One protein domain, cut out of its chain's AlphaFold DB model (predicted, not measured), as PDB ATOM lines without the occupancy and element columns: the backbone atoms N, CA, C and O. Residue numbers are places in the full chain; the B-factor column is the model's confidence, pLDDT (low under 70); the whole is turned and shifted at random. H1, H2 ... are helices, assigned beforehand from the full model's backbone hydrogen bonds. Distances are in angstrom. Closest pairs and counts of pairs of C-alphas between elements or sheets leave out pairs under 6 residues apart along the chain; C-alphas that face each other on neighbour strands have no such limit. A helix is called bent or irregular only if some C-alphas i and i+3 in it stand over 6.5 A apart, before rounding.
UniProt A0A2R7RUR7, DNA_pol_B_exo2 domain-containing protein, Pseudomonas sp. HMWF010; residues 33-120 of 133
ATOM      1  N   ASP A  33     -28.738  21.343   2.689       87.81
ATOM      2  CA  ASP A  33     -27.641  21.939   1.927       87.81
ATOM      3  C   ASP A  33     -27.095  23.225   2.581       87.81
ATOM      4  O   ASP A  33     -25.886  23.403   2.709       87.81
ATOM      5  N   GLU A  34     -27.980  24.089   3.084       87.06
ATOM      6  CA  GLU A  34     -27.598  25.302   3.820       87.06
ATOM      7  C   GLU A  34     -26.887  24.943   5.132       87.06
ATOM      8  O   GLU A  34     -25.831  25.501   5.428       87.06
ATOM      9  N   LEU A  35     -27.416  23.964   5.877       87.94
ATOM     10  CA  LEU A  35     -26.785  23.455   7.100       87.94
ATOM     11  C   LEU A  35     -25.389  22.894   6.823       87.94
ATOM     12  O   LEU A  35     -24.449  23.191   7.558       87.94
ATOM     13  N   CYS A  36     -25.234  22.119   5.750       89.38
ATOM     14  CA  CYS A  36     -23.946  21.564   5.356       89.38
ATOM     15  C   CYS A  36     -22.924  22.669   5.083       89.38
ATOM     16  O   CYS A  36     -21.840  22.642   5.664       89.38
ATOM     17  N   ARG A  37     -23.290  23.679   4.283       86.81
ATOM     18  CA  ARG A  37     -22.396  24.804   3.977       86.81
ATOM     19  C   ARG A  37     -21.996  25.588   5.226       86.81
ATOM     20  O   ARG A  37     -20.818  25.894   5.388       86.81
ATOM     21  N   VAL A  38     -22.940  25.867   6.130       85.81
ATOM     22  CA  VAL A  38     -22.659  26.554   7.409       85.81
ATOM     23  C   VAL A  38     -21.691  25.749   8.278       85.81
ATOM     24  O   VAL A  38     -20.827  26.319   8.939       85.81
ATOM     25  N   LEU A  39     -21.788  24.420   8.250       85.88
ATOM     26  CA  LEU A  39     -20.898  23.522   8.987       85.88
ATOM     27  C   LEU A  39     -19.553  23.271   8.276       85.88
ATOM     28  O   LEU A  39     -18.713  22.541   8.815       85.88
ATOM     29  N   GLY A  40     -19.321  23.875   7.105       85.25
ATOM     30  CA  GLY A  40     -18.108  23.681   6.308       85.25
ATOM     31  C   GLY A  40     -18.021  22.290   5.674       85.25
ATOM     32  O   GLY A  40     -16.930  21.732   5.582       85.25
ATOM     33  N   LEU A  41     -19.169  21.713   5.315       87.75
ATOM     34  CA  LEU A  41     -19.312  20.462   4.567       87.75
ATOM     35  C   LEU A  41     -19.698  20.783   3.110       87.75
ATOM     36  O   LEU A  41     -20.332  21.812   2.868       87.75
ATOM     37  N   ALA A  42     -19.402  19.875   2.175       83.25
ATOM     38  CA  ALA A  42     -19.703  20.024   0.745       83.25
ATOM     39  C   ALA A  42     -21.148  20.455   0.457       83.25
ATOM     40  O   ALA A  42     -21.394  21.306  -0.395       83.25
ATOM     41  N   GLY A  43     -22.105  19.857   1.173       82.44
ATOM     42  CA  GLY A  43     -23.523  19.987   0.857       82.44
ATOM     43  C   GLY A  43     -23.899  19.145  -0.356       82.44
ATOM     44  O   GLY A  43     -23.445  18.006  -0.497       82.44
ATOM     45  N   LYS A  44     -24.784  19.673  -1.198       75.94
ATOM     46  CA  LYS A  44     -25.235  19.003  -2.420       75.94
ATOM     47  C   LYS A  44     -24.294  19.293  -3.592       75.94
ATOM     48  O   LYS A  44     -23.732  20.386  -3.652       75.94
ATOM     49  N   PRO A  45     -24.161  18.357  -4.548       71.62
ATOM     50  CA  PRO A  45     -23.495  18.659  -5.804       71.62
ATOM     51  C   PRO A  45     -24.284  19.733  -6.566       71.62
ATOM     52  O   PRO A  45     -25.517  19.785  -6.487       71.62
ATOM     53  N   ASP A  46     -23.578  20.587  -7.308       64.88
ATOM     54  CA  ASP A  46     -24.200  21.648  -8.098       64.88
ATOM     55  C   ASP A  46     -25.210  21.061  -9.103       64.88
ATOM     56  O   ASP A  46     -24.866  20.217  -9.931       64.88
ATOM     57  N   GLY A  47     -26.462  21.534  -9.048       61.53
ATOM     58  CA  GLY A  47     -27.466  21.285 -10.088       61.53
ATOM     59  C   GLY A  47     -28.467  20.145  -9.862       61.53
ATOM     60  O   GLY A  47     -29.155  19.807 -10.818       61.53
ATOM     61  N   VAL A  48     -28.587  19.571  -8.653       65.56
ATOM     62  CA  VAL A  48     -29.694  18.644  -8.320       65.56
ATOM     63  C   VAL A  48     -30.518  19.177  -7.145       65.56
ATOM     64  O   VAL A  48     -30.080  19.149  -5.991       65.56
ATOM     65  N   ASP A  49     -31.735  19.649  -7.433       73.75
ATOM     66  CA  ASP A  49     -32.714  20.074  -6.424       73.75
ATOM     67  C   ASP A  49     -33.713  18.939  -6.121       73.75
ATOM     68  O   ASP A  49     -34.139  18.184  -6.997       73.75
ATOM     69  N   GLY A  50     -34.164  18.848  -4.867       77.19
ATOM     70  CA  GLY A  50     -35.258  17.958  -4.476       77.19
ATOM     71  C   GLY A  50     -36.553  18.221  -5.260       77.19
ATOM     72  O   GLY A  50     -37.363  17.308  -5.427       77.19
ATOM     73  N   ALA A  51     -36.732  19.431  -5.800       84.81
ATOM     74  CA  ALA A  51     -37.833  19.759  -6.705       84.81
ATOM     75  C   ALA A  51     -37.840  18.916  -8.000       84.81
ATOM     76  O   ALA A  51     -38.902  18.694  -8.585       84.81
ATOM     77  N   GLU A  52     -36.687  18.405  -8.438       86.62
ATOM     78  CA  GLU A  52     -36.540  17.658  -9.693       86.62
ATOM     79  C   GLU A  52     -36.832  16.159  -9.542       86.62
ATOM     80  O   GLU A  52     -37.102  15.476 -10.535       86.62
ATOM     81  N   VAL A  53     -36.871  15.646  -8.304       89.81
ATOM     82  CA  VAL A  53     -37.058  14.216  -7.999       89.81
ATOM     83  C   VAL A  53     -38.318  13.659  -8.659       89.81
ATOM     84  O   VAL A  53     -38.271  12.610  -9.302       89.81
ATOM     85  N   ALA A  54     -39.444  14.372  -8.566       92.31
ATOM     86  CA  ALA A  54     -40.699  13.929  -9.174       92.31
ATOM     87  C   ALA A  54     -40.591  13.816 -10.707       92.31
ATOM     88  O   ALA A  54     -41.116  12.871 -11.306       92.31
ATOM     89  N   GLY A  55     -39.877  14.751 -11.342       94.06
ATOM     90  CA  GLY A  55     -39.606  14.729 -12.777       94.06
ATOM     91  C   GLY A  55     -38.716  13.553 -13.176       94.06
ATOM     92  O   GLY A  55     -39.027  12.846 -14.134       94.06
ATOM     93  N   PHE A  56     -37.656  13.292 -12.411       93.12
ATOM     94  CA  PHE A  56     -36.733  12.183 -12.661       93.12
ATOM     95  C   PHE A  56     -37.412  10.824 -12.510       93.12
ATOM     96  O   PHE A  56     -37.264   9.974 -13.387       93.12
ATOM     97  N   VAL A  57     -38.232  10.641 -11.471       95.50
ATOM     98  CA  VAL A  57     -39.020   9.412 -11.297       95.50
ATOM     99  C   VAL A  57     -39.965   9.202 -12.479       95.50
ATOM    100  O   VAL A  57     -39.980   8.118 -13.060       95.50
ATOM    101  N   LYS A  58     -40.703  10.241 -12.895       96.50
ATOM    102  CA  LYS A  58     -41.607  10.158 -14.056       96.50
ATOM    103  C   LYS A  58     -40.863   9.816 -15.353       96.50
ATOM    104  O   LYS A  58     -41.421   9.141 -16.212       96.50
ATOM    105  N   ALA A  59     -39.617  10.264 -15.486       96.25
ATOM    106  CA  ALA A  59     -38.746   9.971 -16.619       96.25
ATOM    107  C   ALA A  59     -38.003   8.621 -16.510       96.25
ATOM    108  O   ALA A  59     -37.188   8.312 -17.374       96.25
ATOM    109  N   GLY A  60     -38.238   7.822 -15.460       96.81
ATOM    110  CA  GLY A  60     -37.553   6.542 -15.242       96.81
ATOM    111  C   GLY A  60     -36.096   6.664 -14.770       96.81
ATOM    112  O   GLY A  60     -35.391   5.659 -14.695       96.81
ATOM    113  N   ARG A  61     -35.636   7.867 -14.403       94.56
ATOM    114  CA  ARG A  61     -34.265   8.171 -13.945       94.56
ATOM    115  C   ARG A  61     -34.059   7.798 -12.469       94.56
ATOM    116  O   ARG A  61     -33.635   8.608 -11.651       94.56
ATOM    117  N   ILE A  62     -34.384   6.558 -12.104       95.12
ATOM    118  CA  ILE A  62     -34.363   6.087 -10.706       95.12
ATOM    119  C   ILE A  62     -32.943   6.017 -10.139       95.12
ATOM    120  O   ILE A  62     -32.740   6.332  -8.970       95.12
ATOM    121  N   ALA A  63     -31.955   5.646 -10.957       92.88
ATOM    122  CA  ALA A  63     -30.561   5.567 -10.520       92.88
ATOM    123  C   ALA A  63     -30.027   6.922 -10.028       92.88
ATOM    124  O   ALA A  63     -29.285   6.980  -9.053       92.88
ATOM    125  N   GLU A  64     -30.455   8.013 -10.657       91.44
ATOM    126  CA  GLU A  64     -30.044   9.367 -10.284       91.44
ATOM    127  C   GLU A  64     -30.723   9.836  -9.001       91.44
ATOM    128  O   GLU A  64     -30.079  10.429  -8.142       91.44
ATOM    129  N   VAL A  65     -32.005   9.500  -8.829       92.69
ATOM    130  CA  VAL A  65     -32.717   9.736  -7.567       92.69
ATOM    131  C   VAL A  65     -32.055   8.957  -6.431       92.69
ATOM    132  O   VAL A  65     -31.843   9.511  -5.357       92.69
ATOM    133  N   ALA A  66     -31.672   7.700  -6.667       93.38
ATOM    134  CA  ALA A  66     -30.957   6.899  -5.680       93.38
ATOM    135  C   ALA A  66     -29.590   7.511  -5.334       93.38
ATOM    136  O   ALA A  66     -29.274   7.647  -4.154       93.38
ATOM    137  N   ALA A  67     -28.819   7.942  -6.336       92.56
ATOM    138  CA  ALA A  67     -27.541   8.619  -6.126       92.56
ATOM    139  C   ALA A  67     -27.704   9.901  -5.292       92.56
ATOM    140  O   ALA A  67     -26.979  10.105  -4.320       92.56
ATOM    141  N   TYR A  68     -28.710  10.718  -5.612       90.56
ATOM    142  CA  TYR A  68     -29.071  11.905  -4.840       90.56
ATOM    143  C   TYR A  68     -29.426  11.556  -3.384       90.56
ATOM    144  O   TYR A  68     -28.861  12.132  -2.453       90.56
ATOM    145  N   CYS A  69     -30.291  10.564  -3.160       92.06
ATOM    146  CA  CYS A  69     -30.666  10.138  -1.811       92.06
ATOM    147  C   CYS A  69     -29.465   9.631  -1.000       92.06
ATOM    148  O   CYS A  69     -29.378   9.906   0.194       92.06
ATOM    149  N   GLU A  70     -28.520   8.928  -1.628       94.38
ATOM    150  CA  GLU A  70     -27.287   8.499  -0.960       94.38
ATOM    151  C   GLU A  70     -26.445   9.700  -0.493       94.38
ATOM    152  O   GLU A  70     -25.926   9.672   0.624       94.38
ATOM    153  N   THR A  71     -26.364  10.782  -1.280       92.38
ATOM    154  CA  THR A  71     -25.670  12.013  -0.846       92.38
ATOM    155  C   THR A  71     -26.356  12.684   0.350       92.38
ATOM    156  O   THR A  71     -25.676  13.082   1.299       92.38
ATOM    157  N   ASP A  72     -27.693  12.744   0.366       92.12
ATOM    158  CA  ASP A  72     -28.468  13.313   1.478       92.12
ATOM    159  C   ASP A  72     -28.289  12.495   2.771       92.12
ATOM    160  O   ASP A  72     -28.192  13.074   3.855       92.12
ATOM    161  N   VAL A  73     -28.183  11.164   2.678       94.69
ATOM    162  CA  VAL A  73     -27.913  10.291   3.836       94.69
ATOM    163  C   VAL A  73     -26.534  10.576   4.429       94.69
ATOM    164  O   VAL A  73     -26.415  10.746   5.643       94.69
ATOM    165  N   VAL A  74     -25.499  10.669   3.590       94.75
ATOM    166  CA  VAL A  74     -24.137  10.973   4.054       94.75
ATOM    167  C   VAL A  74     -24.089  12.347   4.719       94.75
ATOM    168  O   VAL A  74     -23.584  12.475   5.833       94.75
ATOM    169  N   ASN A  75     -24.660  13.369   4.082       92.75
ATOM    170  CA  ASN A  75     -24.710  14.718   4.641       92.75
ATOM    171  C   ASN A  75     -25.470  14.761   5.972       92.75
ATOM    172  O   ASN A  75     -24.983  15.339   6.941       92.75
ATOM    173  N   THR A  76     -26.620  14.089   6.056       94.31
ATOM    174  CA  THR A  76     -27.412  13.986   7.291       94.31
ATOM    175  C   THR A  76     -26.600  13.363   8.426       94.31
ATOM    176  O   THR A  76     -26.603  13.883   9.541       94.31
ATOM    177  N   TYR A  77     -25.851  12.292   8.151       95.69
ATOM    178  CA  TYR A  77     -24.982  11.661   9.144       95.69
ATOM    179  C   TYR A  77     -23.858  12.597   9.619       95.69
ATOM    180  O   TYR A  77     -23.604  12.693  10.817       95.69
ATOM    181  N   ARG A  78     -23.221  13.353   8.720       94.75
ATOM    182  CA  ARG A  78     -22.169  14.316   9.101       94.75
ATOM    183  C   ARG A  78     -22.715  15.489   9.920       94.75
ATOM    184  O   ARG A  78     -22.084  15.918  10.886       94.75
ATOM    185  N   VAL A  79     -23.913  15.978   9.589       93.75
ATOM    186  CA  VAL A  79     -24.626  16.971  10.413       93.75
ATOM    187  C   VAL A  79     -24.942  16.389  11.794       93.75
ATOM    188  O   VAL A  79     -24.731  17.070  12.798       93.75
ATOM    189  N   TRP A  80     -25.373  15.125  11.868       95.12
ATOM    190  CA  TRP A  80     -25.592  14.429  13.138       95.12
ATOM    191  C   TRP A  80     -24.312  14.342  13.978       95.12
ATOM    192  O   TRP A  80     -24.336  14.685  15.157       95.12
ATOM    193  N   LEU A  81     -23.172  13.981  13.379       95.31
ATOM    194  CA  LEU A  81     -21.883  13.944  14.080       95.31
ATOM    195  C   LEU A  81     -21.502  15.311  14.669       95.31
ATOM    196  O   LEU A  81     -21.026  15.384  15.804       95.31
ATOM    197  N   ARG A  82     -21.738  16.405  13.931       93.44
ATOM    198  CA  ARG A  82     -21.522  17.773  14.436       93.44
ATOM    199  C   ARG A  82     -22.475  18.131  15.570       93.44
ATOM    200  O   ARG A  82     -22.043  18.751  16.539       93.44
ATOM    201  N   TYR A  83     -23.739  17.736  15.463       93.25
ATOM    202  CA  TYR A  83     -24.730  17.931  16.516       93.25
ATOM    203  C   TYR A  83     -24.328  17.205  17.809       93.25
ATOM    204  O   TYR A  83     -24.287  17.828  18.871       93.25
ATOM    205  N   GLU A  84     -23.953  15.926  17.722       94.44
ATOM    206  CA  GLU A  84     -23.531  15.123  18.874       94.44
ATOM    207  C   GLU A  84     -22.237  15.641  19.516       94.44
ATOM    208  O   GLU A  84     -22.120  15.660  20.744       94.44
ATOM    209  N   LEU A  85     -21.285  16.120  18.704       94.38
ATOM    210  CA  LEU A  85     -20.085  16.803  19.192       94.38
ATOM    211  C   LEU A  85     -20.452  18.084  19.956       94.38
ATOM    212  O   LEU A  85     -19.964  18.302  21.063       94.38
ATOM    213  N   PHE A  86     -21.333  18.917  19.393       92.12
ATOM    214  CA  PHE A  86     -21.734  20.191  19.997       92.12
ATOM    215  C   PHE A  86     -22.425  20.011  21.355       92.12
ATOM    216  O   PHE A  86     -22.150  20.760  22.289       92.12
ATOM    217  N   ARG A  87     -23.280  18.991  21.504       92.56
ATOM    218  CA  ARG A  87     -23.934  18.681  22.790       92.56
ATOM    219  C   ARG A  87     -23.057  17.882  23.767       92.56
ATOM    220  O   ARG A  87     -23.543  17.503  24.831       92.56
ATOM    221  N   GLY A  88     -21.803  17.592  23.406       92.88
ATOM    222  CA  GLY A  88     -20.848  16.850  24.234       92.88
ATOM    223  C   GLY A  88     -21.127  15.349  24.363       92.88
ATOM    224  O   GLY A  88     -20.569  14.708  25.253       92.88
ATOM    225  N   ALA A  89     -21.987  14.786  23.509       95.19
ATOM    226  CA  ALA A  89     -22.270  13.351  23.476       95.19
ATOM    227  C   ALA A  89     -21.160  12.563  22.760       95.19
ATOM    228  O   ALA A  89     -20.860  11.440  23.158       95.19
ATOM    229  N   LEU A  90     -20.513  13.177  21.762       96.06
ATOM    230  CA  LEU A  90     -19.263  12.693  21.178       96.06
ATOM    231  C   LEU A  90     -18.080  13.521  21.670       96.06
ATOM    232  O   LEU A  90     -18.106  14.753  21.649       96.06
ATOM    233  N   LYS A  91     -16.995  12.842  22.040       96.62
ATOM    234  CA  LYS A  91     -15.692  13.475  22.258       96.62
ATOM    235  C   LYS A  91     -15.054  13.849  20.916       96.62
ATOM    236  O   LYS A  91     -15.311  13.185  19.908       96.62
ATOM    237  N   PRO A  92     -14.133  14.831  20.892       95.19
ATOM    238  CA  PRO A  92     -13.421  15.206  19.669       95.19
ATOM    239  C   PRO A  92     -12.759  14.023  18.946       95.19
ATOM    240  O   PRO A  92     -12.770  13.965  17.720       95.19
ATOM    241  N   ASP A  93     -12.203  13.068  19.690       95.81
ATOM    242  CA  ASP A  93     -11.527  11.894  19.125       95.81
ATOM    243  C   ASP A  93     -12.521  10.903  18.500       95.81
ATOM    244  O   ASP A  93     -12.261  10.359  17.428       95.81
ATOM    245  N   GLU A  94     -13.688  10.719  19.125       97.19
ATOM    246  CA  GLU A  94     -14.772   9.860  18.626       97.19
ATOM    247  C   GLU A  94     -15.406  10.460  17.364       97.19
ATOM    248  O   GLU A  94     -15.668   9.745  16.396       97.19
ATOM    249  N   PHE A  95     -15.567  11.787  17.334       95.75
ATOM    250  CA  PHE A  95     -15.977  12.526  16.141       95.75
ATOM    251  C   PHE A  95     -14.989  12.314  14.982       95.75
ATOM    252  O   PHE A  95     -15.396  11.897  13.897       95.75
ATOM    253  N   ARG A  96     -13.682  12.521  15.209       94.50
ATOM    254  CA  ARG A  96     -12.651  12.321  14.170       94.50
ATOM    255  C   ARG A  96     -12.579  10.871  13.694       94.50
ATOM    256  O   ARG A  96     -12.423  10.627  12.497       94.50
ATOM    257  N   SER A  97     -12.714   9.912  14.609       95.81
ATOM    258  CA  SER A  97     -12.757   8.490  14.265       95.81
ATOM    259  C   SER A  97     -13.981   8.156  13.404       95.81
ATOM    260  O   SER A  97     -13.837   7.423  12.429       95.81
ATOM    261  N   SER A  98     -15.144   8.741  13.702       96.81
ATOM    262  CA  SER A  98     -16.379   8.545  12.931       96.81
ATOM    263  C   SER A  98     -16.293   9.143  11.523       96.81
ATOM    264  O   SER A  98     -16.630   8.469  10.552       96.81
ATOM    265  N   GLU A  99     -15.767  10.367  11.387       95.06
ATOM    266  CA  GLU A  99     -15.510  10.992  10.078       95.06
ATOM    267  C   GLU A  99     -14.505  10.166   9.248       95.06
ATOM    268  O   GLU A  99     -14.709   9.963   8.052       95.06
ATOM    269  N   THR A 100     -13.456   9.624   9.879       94.75
ATOM    270  CA  THR A 100     -12.476   8.752   9.204       94.75
ATOM    271  C   THR A 100     -13.119   7.447   8.735       94.75
ATOM    272  O   THR A 100     -12.969   7.067   7.575       94.75
ATOM    273  N   ALA A 101     -13.893   6.789   9.601       96.50
ATOM    274  CA  ALA A 101     -14.586   5.548   9.267       96.50
ATOM    275  C   ALA A 101     -15.593   5.738   8.120       96.50
ATOM    276  O   ALA A 101     -15.685   4.890   7.231       96.50
ATOM    277  N   LEU A 102     -16.315   6.864   8.102       96.19
ATOM    278  CA  LEU A 102     -17.190   7.242   6.992       96.19
ATOM    279  C   LEU A 102     -16.402   7.423   5.691       96.19
ATOM    280  O   LEU A 102     -16.805   6.904   4.649       96.19
ATOM    281  N   ALA A 103     -15.275   8.135   5.746       94.69
ATOM    282  CA  ALA A 103     -14.424   8.360   4.585       94.69
ATOM    283  C   ALA A 103     -13.936   7.041   3.982       94.69
ATOM    284  O   ALA A 103     -14.029   6.835   2.774       94.69
ATOM    285  N   ASP A 104     -13.468   6.125   4.827       96.12
ATOM    286  CA  ASP A 104     -12.986   4.813   4.403       96.12
ATOM    287  C   ASP A 104     -14.122   3.947   3.849       96.12
ATOM    288  O   ASP A 104     -13.957   3.290   2.816       96.12
ATOM    289  N   PHE A 105     -15.308   4.007   4.464       96.38
ATOM    290  CA  PHE A 105     -16.509   3.341   3.963       96.38
ATOM    291  C   PHE A 105     -16.886   3.808   2.548       96.38
ATOM    292  O   PHE A 105     -17.246   2.972   1.709       96.38
ATOM    293  N   ILE A 106     -16.799   5.118   2.287       96.06
ATOM    294  CA  ILE A 106     -17.066   5.715   0.972       96.06
ATOM    295  C   ILE A 106     -15.960   5.337  -0.018       96.06
ATOM    296  O   ILE A 106     -16.277   4.842  -1.099       96.06
ATOM    297  N   ARG A 107     -14.677   5.487   0.349       95.75
ATOM    298  CA  ARG A 107     -13.520   5.131  -0.499       95.75
ATOM    299  C   ARG A 107     -13.605   3.701  -1.016       95.75
ATOM    300  O   ARG A 107     -13.396   3.470  -2.204       95.75
ATOM    301  N   ALA A 108     -13.986   2.760  -0.152       97.19
ATOM    302  CA  ALA A 108     -14.153   1.354  -0.513       97.19
ATOM    303  C   ALA A 108     -15.255   1.099  -1.563       97.19
ATOM    304  O   ALA A 108     -15.295   0.022  -2.147       97.19
ATOM    305  N   ARG A 109     -16.153   2.066  -1.805       96.38
ATOM    306  CA  ARG A 109     -17.305   1.950  -2.713       96.38
ATOM    307  C   ARG A 109     -17.240   2.875  -3.921       96.38
ATOM    308  O   ARG A 109     -18.140   2.814  -4.750       96.38
ATOM    309  N   LEU A 110     -16.200   3.697  -4.072       95.38
ATOM    310  CA  LEU A 110     -16.147   4.704  -5.143       95.38
ATOM    311  C   LEU A 110     -16.194   4.118  -6.556       95.38
ATOM    312  O   LEU A 110     -16.691   4.779  -7.461       95.38
ATOM    313  N   VAL A 111     -15.730   2.878  -6.744       95.81
ATOM    314  CA  VAL A 111     -15.842   2.179  -8.035       95.81
ATOM    315  C   VAL A 111     -17.310   1.980  -8.429       95.81
ATOM    316  O   VAL A 111     -17.667   2.157  -9.589       95.81
ATOM    317  N   GLU A 112     -18.169   1.643  -7.468       96.06
ATOM    318  CA  GLU A 112     -19.601   1.398  -7.687       96.06
ATOM    319  C   GLU A 112     -20.448   2.668  -7.526       96.06
ATOM    320  O   GLU A 112     -21.531   2.780  -8.102       96.06
ATOM    321  N   LYS A 113     -19.972   3.615  -6.712       94.81
ATOM    322  CA  LYS A 113     -20.695   4.805  -6.248       94.81
ATOM    323  C   LYS A 113     -19.860   6.077  -6.459       94.81
ATOM    324  O   LYS A 113     -19.527   6.764  -5.489       94.81
ATOM    325  N   PRO A 114     -19.500   6.417  -7.710       94.00
ATOM    326  CA  PRO A 114     -18.603   7.538  -7.999       94.00
ATOM    327  C   PRO A 114     -19.190   8.902  -7.607       94.00
ATOM    328  O   PRO A 114     -18.441   9.822  -7.292       94.00
ATOM    329  N   HIS A 115     -20.521   9.038  -7.558       92.06
ATOM    330  CA  HIS A 115     -21.205  10.267  -7.137       92.06
ATOM    331  C   HIS A 115     -20.942  10.654  -5.677       92.06
ATOM    332  O   HIS A 115     -21.254  11.775  -5.303       92.06
ATOM    333  N   LEU A 116     -20.366   9.773  -4.852       93.12
ATOM    334  CA  LEU A 116     -20.004  10.087  -3.464       93.12
ATOM    335  C   LEU A 116     -18.601  10.699  -3.319       93.12
ATOM    336  O   LEU A 116     -18.250  11.137  -2.227       93.12
ATOM    337  N   ALA A 117     -17.792  10.739  -4.384       92.06
ATOM    338  CA  ALA A 117     -16.388  11.157  -4.314       92.06
ATOM    339  C   ALA A 117     -16.203  12.574  -3.747       92.06
ATOM    340  O   ALA A 117     -15.351  12.790  -2.889       92.06
ATOM    341  N   PHE A 118     -17.051  13.522  -4.149       89.88
ATOM    342  CA  PHE A 118     -16.936  14.915  -3.709       89.88
ATOM    343  C   PHE A 118     -17.145  15.095  -2.191       89.88
ATOM    344  O   PHE A 118     -16.700  16.085  -1.620       89.88
ATOM    345  N   LEU A 119     -17.792  14.136  -1.513       89.56
ATOM    346  CA  LEU A 119     -18.102  14.225  -0.081       89.56
ATOM    347  C   LEU A 119     -16.892  13.955   0.822       89.56
ATOM    348  O   LEU A 119     -16.929  14.319   2.000       89.56
ATOM    349  N   ILE A 120     -15.840  13.312   0.301       86.62
ATOM    350  CA  ILE A 120     -14.641  12.953   1.077       86.62
ATOM    351  C   ILE A 120     -13.447  13.886   0.843       86.62
ATOM    352  O   ILE A 120     -12.509  13.863   1.641       86.62
TER     353      ILE A 120
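This is residues 33 to 120 of the 133 residues of the protein "DNA_pol_B_exo2 domain-containing protein" of Pseudomonas sp. HMWF010 (UniProt A0A2R7RUR7). One long helix, H3, makes the long axis of an elongated body, and H4 folds back beside its later part as a helical hairpin. H2 packs at the beginning of H3, short H5 packs near residues 67 to 71 of H3, and short H1 sits by residues 75 to 79. The printed part has 88 residues with five named helices, H1 to H5 in chain order, and no named strand: all helix. It is only just compact, close to loose, with a radius of gyration of the C-alphas of 14.5 A and spans of 45 by 28 by 18 A.

H3, residues 62 to 86, measures 36.1 A from C-alpha 62 at (-34.363, 6.087, -10.706) to C-alpha 86 at (-21.734, 20.191, 19.997). H4, residues 92 to 107, measures 22.5 A and H2, residues 50 to 58, 13.9 A. H5 is residues 114 to 119; H1, residues 33 to 38, begins at (-27.641, 21.939, 1.927). H5 is irregular, C-alphas 115 and 118 being 7.2 A apart, and H2 only just, C-alphas 51 and 54 being 6.9 A apart.

H3 is the hub, touching the four other helices; packing is mostly aligned, at shallow tilts. Residues 78 to 85 of H3 touch residues 92 to 99 of H4, opposite ways at 13 degrees; the closest C-alphas, Leu 81 and Phe 95, are 6.4 A apart. H2 and H3 form a helical hairpin at 28 degrees, closest at C-alphas 53 and 65, 6.3 A. H5 touches H3 the same way at 24 degrees, closest at C-alphas 116 and 71, 6.5 A. H1 and H3 only just touch, with 3 pairs of C-alphas within 8 A. H1 and H5 are apart. Every O i to N i+4 pair is within hydrogen-bond range in H1, H3 and H4; H2 has 3 of 5, and H5 has 0 of 2 but 2 of 3 O i to N i+3 pairs.

The C-alphas of Ala 59 and Lys 91, the two farthest apart, are 45.3 A apart. The printed part has no cut; the link from H1 to H2, 11 residues, is long. Mean pLDDT of the printed part is 91.1, with residues 46 to 48 under 70.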